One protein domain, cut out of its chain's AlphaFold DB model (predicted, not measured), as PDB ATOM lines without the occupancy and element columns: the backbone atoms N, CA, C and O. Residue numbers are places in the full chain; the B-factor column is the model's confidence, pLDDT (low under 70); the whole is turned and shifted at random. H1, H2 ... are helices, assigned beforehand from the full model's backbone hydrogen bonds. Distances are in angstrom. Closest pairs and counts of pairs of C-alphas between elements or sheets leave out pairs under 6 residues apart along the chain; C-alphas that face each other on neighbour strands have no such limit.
ATOM      1  N   GLU A  29      20.470 -15.667 -42.476       92.69
ATOM      2  CA  GLU A  29      20.427 -16.846 -41.602       92.69
ATOM      3  C   GLU A  29      20.372 -18.139 -42.423       92.69
ATOM      4  O   GLU A  29      21.121 -19.076 -42.153       92.69
ATOM      5  N   TYR A  30      19.536 -18.169 -43.465       94.25
ATOM      6  CA  TYR A  30      19.428 -19.305 -44.380       94.25
ATOM      7  C   TYR A  30      20.779 -19.605 -45.050       94.25
ATOM      8  O   TYR A  30      21.232 -20.746 -45.065       94.25
ATOM      9  N   SER A  31      21.462 -18.571 -45.552       94.00
ATOM     10  CA  SER A  31      22.774 -18.699 -46.202       94.00
ATOM     11  C   SER A  31      23.842 -19.210 -45.235       94.00
ATOM     12  O   SER A  31      24.673 -20.024 -45.625       94.00
ATOM     13  N   LEU A  32      23.815 -18.765 -43.974       92.94
ATOM     14  CA  LEU A  32      24.745 -19.231 -42.944       92.94
ATOM     15  C   LEU A  32      24.530 -20.716 -42.615       92.94
ATOM     16  O   LEU A  32      25.502 -21.455 -42.457       92.94
ATOM     17  N   ILE A  33      23.269 -21.156 -42.553       94.31
ATOM     18  CA  ILE A  33      22.915 -22.564 -42.338       94.31
ATOM     19  C   ILE A  33      23.427 -23.431 -43.492       94.31
ATOM     20  O   ILE A  33      24.100 -24.426 -43.235       94.31
ATOM     21  N   VAL A  34      23.190 -23.027 -44.746       94.69
ATOM     22  CA  VAL A  34      23.720 -23.735 -45.929       94.69
ATOM     23  C   VAL A  34      25.249 -23.756 -45.911       94.69
ATOM     24  O   VAL A  34      25.852 -24.812 -46.044       94.69
ATOM     25  N   CYS A  35      25.897 -22.619 -45.648       94.06
ATOM     26  CA  CYS A  35      27.356 -22.543 -45.544       94.06
ATOM     27  C   CYS A  35      27.921 -23.515 -44.501       94.06
ATOM     28  O   CYS A  35      28.966 -24.125 -44.713       94.06
ATOM     29  N   SER A  36      27.220 -23.683 -43.385       93.81
ATOM     30  CA  SER A  36      27.671 -24.567 -42.312       93.81
ATOM     31  C   SER A  36      27.487 -26.040 -42.639       93.81
ATOM     32  O   SER A  36      28.268 -26.857 -42.163       93.81
ATOM     33  N   HIS A  37      26.511 -26.378 -43.479       95.75
ATOM     34  CA  HIS A  37      26.399 -27.702 -44.084       95.75
ATOM     35  C   HIS A  37      27.588 -27.999 -45.013       95.75
ATOM     36  O   HIS A  37      28.236 -29.031 -44.840       95.75
ATOM     37  N   GLU A  38      27.978 -27.059 -45.880       95.50
ATOM     38  CA  GLU A  38      29.177 -27.211 -46.722       95.50
ATOM     39  C   GLU A  38      30.470 -27.326 -45.894       95.50
ATOM     40  O   GLU A  38      31.353 -28.132 -46.190       95.50
ATOM     41  N   LEU A  39      30.580 -26.558 -44.802       94.62
ATOM     42  CA  LEU A  39      31.666 -26.717 -43.826       94.62
ATOM     43  C   LEU A  39      31.617 -28.093 -43.151       94.62
ATOM     44  O   LEU A  39      32.661 -28.677 -42.873       94.62
ATOM     45  N   GLY A  40      30.417 -28.619 -42.911       95.75
ATOM     46  CA  GLY A  40      30.194 -29.973 -42.425       95.75
ATOM     47  C   GLY A  40      30.822 -31.024 -43.336       95.75
ATOM     48  O   GLY A  40      31.549 -31.879 -42.838       95.75
ATOM     49  N   HIS A  41      30.630 -30.915 -44.655       96.06
ATOM     50  CA  HIS A  41      31.316 -31.774 -45.628       96.06
ATOM     51  C   HIS A  41      32.835 -31.620 -45.556       96.06
ATOM     52  O   HIS A  41      33.552 -32.614 -45.456       96.06
ATOM     53  N   ALA A  42      33.335 -30.382 -45.553       94.31
ATOM     54  CA  ALA A  42      34.773 -30.112 -45.524       94.31
ATOM     55  C   ALA A  42      35.474 -30.660 -44.264       94.31
ATOM     56  O   ALA A  42      36.668 -30.953 -44.294       94.31
ATOM     57  N   LEU A  43      34.744 -30.792 -43.153       94.75
ATOM     58  CA  LEU A  43      35.258 -31.289 -41.876       94.75
ATOM     59  C   LEU A  43      34.984 -32.782 -41.638       94.75
ATOM     60  O   LEU A  43      35.520 -33.349 -40.677       94.75
ATOM     61  N   ASP A  44      34.169 -33.432 -42.471       96.94
ATOM     62  CA  ASP A  44      33.863 -34.851 -42.325       96.94
ATOM     63  C   ASP A  44      35.056 -35.716 -42.753       96.94
ATOM     64  O   ASP A  44      35.316 -35.960 -43.930       96.94
ATOM     65  N   LYS A  45      35.763 -36.259 -41.761       96.31
ATOM     66  CA  LYS A  45      36.900 -37.167 -41.971       96.31
ATOM     67  C   LYS A  45      36.512 -38.485 -42.648       96.31
ATOM     68  O   LYS A  45      37.392 -39.184 -43.141       96.31
ATOM     69  N   THR A  46      35.231 -38.852 -42.630       96.75
ATOM     70  CA  THR A  46      34.720 -40.077 -43.263       96.75
ATOM     71  C   THR A  46      34.331 -39.870 -44.724       96.75
ATOM     72  O   THR A  46      34.226 -40.853 -45.458       96.75
ATOM     73  N   LEU A  47      34.188 -38.614 -45.168       96.44
ATOM     74  CA  LEU A  47      33.747 -38.268 -46.517       96.44
ATOM     75  C   LEU A  47      34.611 -38.893 -47.622       96.44
ATOM     76  O   LEU A  47      34.018 -39.490 -48.513       96.44
ATOM     77  N   PRO A  48      35.964 -38.868 -47.578       95.94
ATOM     78  CA  PRO A  48      36.770 -39.450 -48.655       95.94
ATOM     79  C   PRO A  48      36.457 -40.928 -48.912       95.94
ATOM     80  O   PRO A  48      36.305 -41.342 -50.057       95.94
ATOM     81  N   HIS A  49      36.291 -41.705 -47.839       97.06
ATOM     82  CA  HIS A  49      35.973 -43.126 -47.930       97.06
ATOM     83  C   HIS A  49      34.542 -43.365 -48.428       97.06
ATOM     84  O   HIS A  49      34.327 -44.174 -49.326       97.06
ATOM     85  N   LEU A  50      33.564 -42.636 -47.882       97.00
ATOM     86  CA  LEU A  50      32.165 -42.775 -48.292       97.00
ATOM     87  C   LEU A  50      31.950 -42.328 -49.745       97.00
ATOM     88  O   LEU A  50      31.152 -42.928 -50.456       97.00
ATOM     89  N   SER A  51      32.660 -41.299 -50.208       95.06
ATOM     90  CA  SER A  51      32.606 -40.853 -51.602       95.06
ATOM     91  C   SER A  51      33.174 -41.898 -52.560       95.06
ATOM     92  O   SER A  51      32.588 -42.122 -53.618       95.06
ATOM     93  N   GLU A  52      34.273 -42.563 -52.194       96.56
ATOM     94  CA  GLU A  52      34.820 -43.679 -52.972       96.56
ATOM     95  C   GLU A  52      33.831 -44.854 -53.028       96.56
ATOM     96  O   GLU A  52      33.529 -45.368 -54.106       96.56
ATOM     97  N   GLU A  53      33.248 -45.231 -51.888       96.12
ATOM     98  CA  GLU A  53      32.249 -46.302 -51.810       96.12
ATOM     99  C   GLU A  53      30.986 -45.972 -52.629       96.12
ATOM    100  O   GLU A  53      30.467 -46.825 -53.355       96.12
ATOM    101  N   LEU A  54      30.514 -44.722 -52.576       95.06
ATOM    102  CA  LEU A  54      29.392 -44.242 -53.382       95.06
ATOM    103  C   LEU A  54      29.710 -44.310 -54.879       95.06
ATOM    104  O   LEU A  54      28.861 -44.746 -55.653       95.06
ATOM    105  N   ALA A  55      30.915 -43.912 -55.293       94.25
ATOM    106  CA  ALA A  55      31.324 -43.955 -56.695       94.25
ATOM    107  C   ALA A  55      31.381 -45.392 -57.243       94.25
ATOM    108  O   ALA A  55      31.043 -45.621 -58.402       94.25
ATOM    109  N   LEU A  56      31.775 -46.362 -56.410       95.12
ATOM    110  CA  LEU A  56      31.851 -47.775 -56.792       95.12
ATOM    111  C   LEU A  56      30.483 -48.466 -56.822       95.12
ATOM    112  O   LEU A  56      30.236 -49.310 -57.681       95.12
ATOM    113  N   THR A  57      29.613 -48.151 -55.864       94.12
ATOM    114  CA  THR A  57      28.361 -48.894 -55.648       94.12
ATOM    115  C   THR A  57      27.128 -48.197 -56.213       94.12
ATOM    116  O   THR A  57      26.117 -48.854 -56.458       94.12
ATOM    117  N   GLY A  58      27.164 -46.871 -56.364       90.19
ATOM    118  CA  GLY A  58      25.982 -46.054 -56.642       90.19
ATOM    119  C   GLY A  58      24.919 -46.118 -55.536       90.19
ATOM    120  O   GLY A  58      23.767 -45.750 -55.774       90.19
ATOM    121  N   ASN A  59      25.261 -46.614 -54.341       90.94
ATOM    122  CA  ASN A  59      24.290 -46.854 -53.282       90.94
ATOM    123  C   ASN A  59      23.803 -45.535 -52.661       90.94
ATOM    124  O   ASN A  59      24.545 -44.828 -51.976       90.94
ATOM    125  N   LEU A  60      22.516 -45.237 -52.848       90.56
ATOM    126  CA  LEU A  60      21.878 -44.025 -52.330       90.56
ATOM    127  C   LEU A  60      21.869 -43.944 -50.795       90.56
ATOM    128  O   LEU A  60      21.809 -42.839 -50.259       90.56
ATOM    129  N   ASP A  61      21.987 -45.064 -50.079       93.31
ATOM    130  CA  ASP A  61      22.119 -45.045 -48.617       93.31
ATOM    131  C   ASP A  61      23.458 -44.432 -48.175       93.31
ATOM    132  O   ASP A  61      23.523 -43.765 -47.140       93.31
ATOM    133  N   ILE A  62      24.518 -44.595 -48.977       94.56
ATOM    134  CA  ILE A  62      25.826 -43.973 -48.726       94.56
ATOM    135  C   ILE A  62      25.736 -42.469 -48.966       94.56
ATOM    136  O   ILE A  62      26.188 -41.693 -48.125       94.56
ATOM    137  N   LEU A  63      25.094 -42.051 -50.064       94.81
ATOM    138  CA  LEU A  63      24.825 -40.636 -50.326       94.81
ATOM    139  C   LEU A  63      24.043 -40.014 -49.162       94.81
ATOM    140  O   LEU A  63      24.444 -38.991 -48.617       94.81
ATOM    141  N   TYR A  64      22.970 -40.669 -48.721       95.50
ATOM    142  CA  TYR A  64      22.179 -40.192 -47.591       95.50
ATOM    143  C   TYR A  64      23.010 -40.084 -46.304       95.50
ATOM    144  O   TYR A  64      22.863 -39.126 -45.545       95.50
ATOM    145  N   LYS A  65      23.907 -41.043 -46.055       96.75
ATOM    146  CA  LYS A  65      24.821 -41.013 -44.908       96.75
ATOM    147  C   LYS A  65      25.802 -39.840 -44.975       96.75
ATOM    148  O   LYS A  65      26.007 -39.194 -43.949       96.75
ATOM    149  N   ILE A  66      26.363 -39.549 -46.150       97.25
ATOM    150  CA  ILE A  66      27.229 -38.382 -46.383       97.25
ATOM    151  C   ILE A  66      26.491 -37.091 -46.001       97.25
ATOM    152  O   ILE A  66      26.999 -36.298 -45.208       97.25
ATOM    153  N   GLU A  67      25.259 -36.926 -46.484       97.62
ATOM    154  CA  GLU A  67      24.439 -35.752 -46.176       97.62
ATOM    155  C   GLU A  67      24.137 -35.637 -44.675       97.62
ATOM    156  O   GLU A  67      24.299 -34.575 -44.069       97.62
ATOM    157  N   VAL A  68      23.739 -36.740 -44.034       97.56
ATOM    158  CA  VAL A  68      23.458 -36.765 -42.589       97.56
ATOM    159  C   VAL A  68      24.696 -36.395 -41.770       97.56
ATOM    160  O   VAL A  68      24.579 -35.642 -40.801       97.56
ATOM    161  N   ASN A  69      25.879 -36.885 -42.144       98.00
ATOM    162  CA  ASN A  69      27.118 -36.535 -41.456       98.00
ATOM    163  C   ASN A  69      27.405 -35.034 -41.535       98.00
ATOM    164  O   ASN A  69      27.671 -34.414 -40.501       98.00
ATOM    165  N   ALA A  70      27.291 -34.444 -42.727       97.12
ATOM    166  CA  ALA A  70      27.507 -33.016 -42.924       97.12
ATOM    167  C   ALA A  70      26.553 -32.178 -42.063       97.12
ATOM    168  O   ALA A  70      26.994 -31.279 -41.345       97.12
ATOM    169  N   TRP A  71      25.262 -32.525 -42.030       96.69
ATOM    170  CA  TRP A  71      24.284 -31.856 -41.165       96.69
ATOM    171  C   TRP A  71      24.575 -32.024 -39.668       96.69
ATOM    172  O   TRP A  71      24.439 -31.064 -38.908       96.69
ATOM    173  N   ASN A  72      25.006 -33.211 -39.231       96.06
ATOM    174  CA  ASN A  72      25.365 -33.471 -37.832       96.06
ATOM    175  C   ASN A  72      26.605 -32.686 -37.382       96.06
ATOM    176  O   ASN A  72      26.737 -32.358 -36.200       96.06
ATOM    177  N   ILE A  73      27.536 -32.419 -38.298       95.56
ATOM    178  CA  ILE A  73      28.693 -31.560 -38.036       95.56
ATOM    179  C   ILE A  73      28.247 -30.097 -38.027       95.56
ATOM    180  O   ILE A  73      28.550 -29.391 -37.068       95.56
ATOM    181  N   ALA A  74      27.459 -29.664 -39.015       94.19
ATOM    182  CA  ALA A  74      26.923 -28.305 -39.108       94.19
ATOM    183  C   ALA A  74      26.151 -27.878 -37.848       94.19
ATOM    184  O   ALA A  74      26.348 -26.767 -37.357       94.19
ATOM    185  N   GLU A  75      25.340 -28.782 -37.280       92.81
ATOM    186  CA  GLU A  75      24.589 -28.564 -36.031       92.81
ATOM    187  C   GLU A  75      25.507 -28.199 -34.848       92.81
ATOM    188  O   GLU A  75      25.079 -27.529 -33.913       92.81
ATOM    189  N   LYS A  76      26.782 -28.602 -34.887       91.62
ATOM    190  CA  LYS A  76      27.776 -28.316 -33.840       91.62
ATOM    191  C   LYS A  76      28.599 -27.052 -34.110       91.62
ATOM    192  O   LYS A  76      29.257 -26.575 -33.191       91.62
ATOM    193  N   LEU A  77      28.610 -26.540 -35.346       85.25
ATOM    194  CA  LEU A  77      29.454 -25.409 -35.762       85.25
ATOM    195  C   LEU A  77      28.811 -24.048 -35.494       85.25
ATOM    196  O   LEU A  77      29.511 -23.105 -35.125       85.25
ATOM    197  N   ILE A  78      27.496 -23.927 -35.692       70.25
ATOM    198  CA  ILE A  78      26.802 -22.653 -35.499       70.25
ATOM    199  C   ILE A  78      26.203 -22.604 -34.090       70.25
ATOM    200  O   ILE A  78      25.330 -23.417 -33.783       70.25
ATOM    201  N   PRO A  79      26.565 -21.623 -33.242       68.88
ATOM    202  CA  PRO A  79      25.746 -21.305 -32.079       68.88
ATOM    203  C   PRO A  79      24.362 -20.860 -32.575       68.88
ATOM    204  O   PRO A  79      24.239 -19.857 -33.270       68.88
ATOM    205  N   PHE A  80      23.332 -21.661 -32.293       59.69
ATOM    206  CA  PHE A  80      22.028 -21.569 -32.955       59.69
ATOM    207  C   PHE A  80      21.397 -20.167 -32.893       59.69
ATOM    208  O   PHE A  80      20.831 -19.785 -31.873       59.69
ATOM    209  N   THR A  81      21.394 -19.443 -34.017       65.00
ATOM    210  CA  THR A  81      20.591 -18.218 -34.200       65.00
ATOM    211  C   THR A  81      19.093 -18.545 -34.271       65.00
ATOM    212  O   THR A  81      18.256 -17.777 -33.810       65.00
ATOM    213  N   SER A  82      18.742 -19.728 -34.801       79.25
ATOM    214  CA  SER A  82      17.379 -20.275 -34.804       79.25
ATOM    215  C   SER A  82      17.397 -21.782 -35.085       79.25
ATOM    216  O   SER A  82      17.535 -22.219 -36.230       79.25
ATOM    217  N   ARG A  83      17.242 -22.597 -34.034       88.25
ATOM    218  CA  ARG A  83      17.215 -24.068 -34.154       88.25
ATOM    219  C   ARG A  83      16.059 -24.563 -35.026       88.25
ATOM    220  O   ARG A  83      16.227 -25.517 -35.774       88.25
ATOM    221  N   GLU A  84      14.910 -23.895 -34.966       91.12
ATOM    222  CA  GLU A  84      13.743 -24.216 -35.795       91.12
ATOM    223  C   GLU A  84      14.048 -24.075 -37.292       91.12
ATOM    224  O   GLU A  84      13.770 -24.989 -38.067       91.12
ATOM    225  N   LEU A  85      14.681 -22.966 -37.699       91.31
ATOM    226  CA  LEU A  85      15.050 -22.755 -39.099       91.31
ATOM    227  C   LEU A  85      16.062 -23.803 -39.570       91.31
ATOM    228  O   LEU A  85      15.914 -24.344 -40.663       91.31
ATOM    229  N   PHE A  86      17.054 -24.115 -38.735       93.31
ATOM    230  CA  PHE A  86      18.035 -25.157 -39.032       93.31
ATOM    231  C   PHE A  86      17.367 -26.513 -39.286       93.31
ATOM    232  O   PHE A  86      17.619 -27.137 -40.315       93.31
ATOM    233  N   LEU A  87      16.483 -26.947 -38.380       93.56
ATOM    234  CA  LEU A  87      15.774 -28.222 -38.510       93.56
ATOM    235  C   LEU A  87      14.924 -28.266 -39.781       93.56
ATOM    236  O   LEU A  87      14.997 -29.248 -40.514       93.56
ATOM    237  N   LYS A  88      14.205 -27.180 -40.089       94.00
ATOM    238  CA  LYS A  88      13.393 -27.078 -41.305       94.00
ATOM    239  C   LYS A  88      14.229 -27.226 -42.582       94.00
ATOM    240  O   LYS A  88      13.865 -28.007 -43.456       94.00
ATOM    241  N   ILE A  89      15.352 -26.509 -42.686       94.06
ATOM    242  CA  ILE A  89      16.237 -26.577 -43.864       94.06
ATOM    243  C   ILE A  89      16.856 -27.973 -43.993       94.06
ATOM    244  O   ILE A  89      16.886 -28.535 -45.088       94.06
ATOM    245  N   ARG A  90      17.307 -28.557 -42.875       95.12
ATOM    246  CA  ARG A  90      17.852 -29.919 -42.844       95.12
ATOM    247  C   ARG A  90      16.830 -30.946 -43.327       95.12
ATOM    248  O   ARG A  90      17.164 -31.803 -44.138       95.12
ATOM    249  N   GLU A  91      15.601 -30.882 -42.823       94.31
ATOM    250  CA  GLU A  91      14.528 -31.804 -43.204       94.31
ATOM    251  C   GLU A  91      14.179 -31.689 -44.689       94.31
ATOM    252  O   GLU A  91      14.084 -32.711 -45.369       94.31
ATOM    253  N   GLU A  92      14.055 -30.466 -45.209       92.88
ATOM    254  CA  GLU A  92      13.807 -30.219 -46.632       92.88
ATOM    255  C   GLU A  92      14.948 -30.769 -47.506       92.88
ATOM    256  O   GLU A  92      14.694 -31.511 -48.458       92.88
ATOM    257  N   SER A  93      16.205 -30.494 -47.140       93.12
ATOM    258  CA  SER A  93      17.390 -31.003 -47.845       93.12
ATOM    259  C   SER A  93      17.432 -32.539 -47.871       93.12
ATOM    260  O   SER A  93      17.473 -33.154 -48.943       93.12
ATOM    261  N   LEU A  94      17.313 -33.185 -46.706       93.94
ATOM    262  CA  LEU A  94      17.363 -34.647 -46.586       93.94
ATOM    263  C   LEU A  94      16.178 -35.342 -47.273       93.94
ATOM    264  O   LEU A  94      16.331 -36.441 -47.816       93.94
ATOM    265  N   PHE A  95      15.000 -34.715 -47.283       91.12
ATOM    266  CA  PHE A  95      13.844 -35.211 -48.027       91.12
ATOM    267  C   PHE A  95      14.102 -35.219 -49.536       91.12
ATOM    268  O   PHE A  95      13.760 -36.187 -50.219       91.12
ATOM    269  N   HIS A  96      14.728 -34.164 -50.063       85.75
ATOM    270  CA  HIS A  96      15.078 -34.084 -51.478       85.75
ATOM    271  C   HIS A  96      16.219 -35.030 -51.867       85.75
ATOM    272  O   HIS A  96      16.143 -35.617 -52.947       85.75
ATOM    273  N   CYS A  97      17.199 -35.256 -50.986       85.69
ATOM    274  CA  CYS A  97      18.270 -36.237 -51.197       85.69
ATOM    275  C   CYS A  97      17.708 -37.645 -51.456       85.69
ATOM    276  O   CYS A  97      18.084 -38.296 -52.425       85.69
ATOM    277  N   ARG A  98      16.710 -38.082 -50.677       77.62
ATOM    278  CA  ARG A  98      16.073 -39.399 -50.879       77.62
ATOM    279  C   ARG A  98      15.233 -39.506 -52.154       77.62
ATOM    280  O   ARG A  98      14.947 -40.612 -52.601       77.62
ATOM    281  N   LYS A  99      14.775 -38.379 -52.708       70.31
ATOM    282  CA  LYS A  99      13.853 -38.338 -53.856       70.31
ATOM    283  C   LYS A  99      14.527 -38.100 -55.203       70.31
ATOM    284  O   LYS A  99      13.876 -38.298 -56.228       70.31
ATOM    285  N   ARG A 100      15.786 -37.665 -55.226       58.97
ATOM    286  CA  ARG A 100      16.575 -37.543 -56.454       58.97
ATOM    287  C   ARG A 100      17.585 -38.687 -56.517       58.97
ATOM    288  O   ARG A 100      18.604 -38.602 -55.839       58.97
TER     289      ARG A 100
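Overview. This is residues 29 to 100 of the 104 residues of an uncharacterized protein of Bacillus sp. OV322 (UniProt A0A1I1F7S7). The longest helix, H3, is the middle of a slab of three helices, with H2 and H4 on either side of it and both folded back against its direction; H2 is shifted toward the end where H3 begins. H1 crosses one face of this slab, over H3 and reaching H4. The printed part has 72 residues with four named helices, H1 to H4 in chain order, and no named strand, so its class is all helix. It is compact, with a radius of gyration of the C-alphas of 12.5 A, and spans 39 by 26 by 15 A, only just elongated.

Arrangement. Start at the hub, H3, residues 60 to 77, which touches the three other helices. H4, residues 83 to 99, forms a hairpin with it, opposite ways at a shallow tilt of 13 degrees; the closest C-alphas, of Tyr 64 and Cys 97, are 6.6 A apart. H2, residues 47 to 57, forms another hairpin with H3, opposite ways at a shallow tilt of 14 degrees; H3 touches it with residues 60 to 66 alone, and the closest C-alphas, of Leu 54 and Ile 62, are 5.9 A apart. H2 and H4 are apart. H1, residues 29 to 43, touches H3 at a steep tilt of 67 degrees, opposite ways, with the C-alphas of Gly 40 and Ala 70 closest at 4.1 A. Residues 30 to 33 of H1 alone touch residues 85 to 89 of H4, at a steep tilt of 61 degrees; the closest C-alphas, of Ile 33 and Phe 86, are 6.4 A apart. The helix packing is part aligned, part crossed. In H1, H2 and H4 every O i to N i+4 pair is within hydrogen-bond range; in H3, 13 of 14 are.

Along the chain. Find C-alpha 60 at (21.878, -44.025, -52.330); from there H3 runs 26.0 A to C-alpha 77. H4 runs 24.6 A, ending at C-alpha 99, (13.853, -38.338, -53.856). H1 begins at C-alpha 29, (20.427, -16.846, -41.602), and runs 20.7 A; H2 runs 15.0 A.

Size, cuts and confidence. Look to Leu 56 and Thr 81 for the two C-alphas farthest apart, 38.9 A. The printed part has no cut, and its three links are tight. The model's pLDDT averages 91.3 over the printed part, and it is under 70 at residues 79 to 81 and at residue 100.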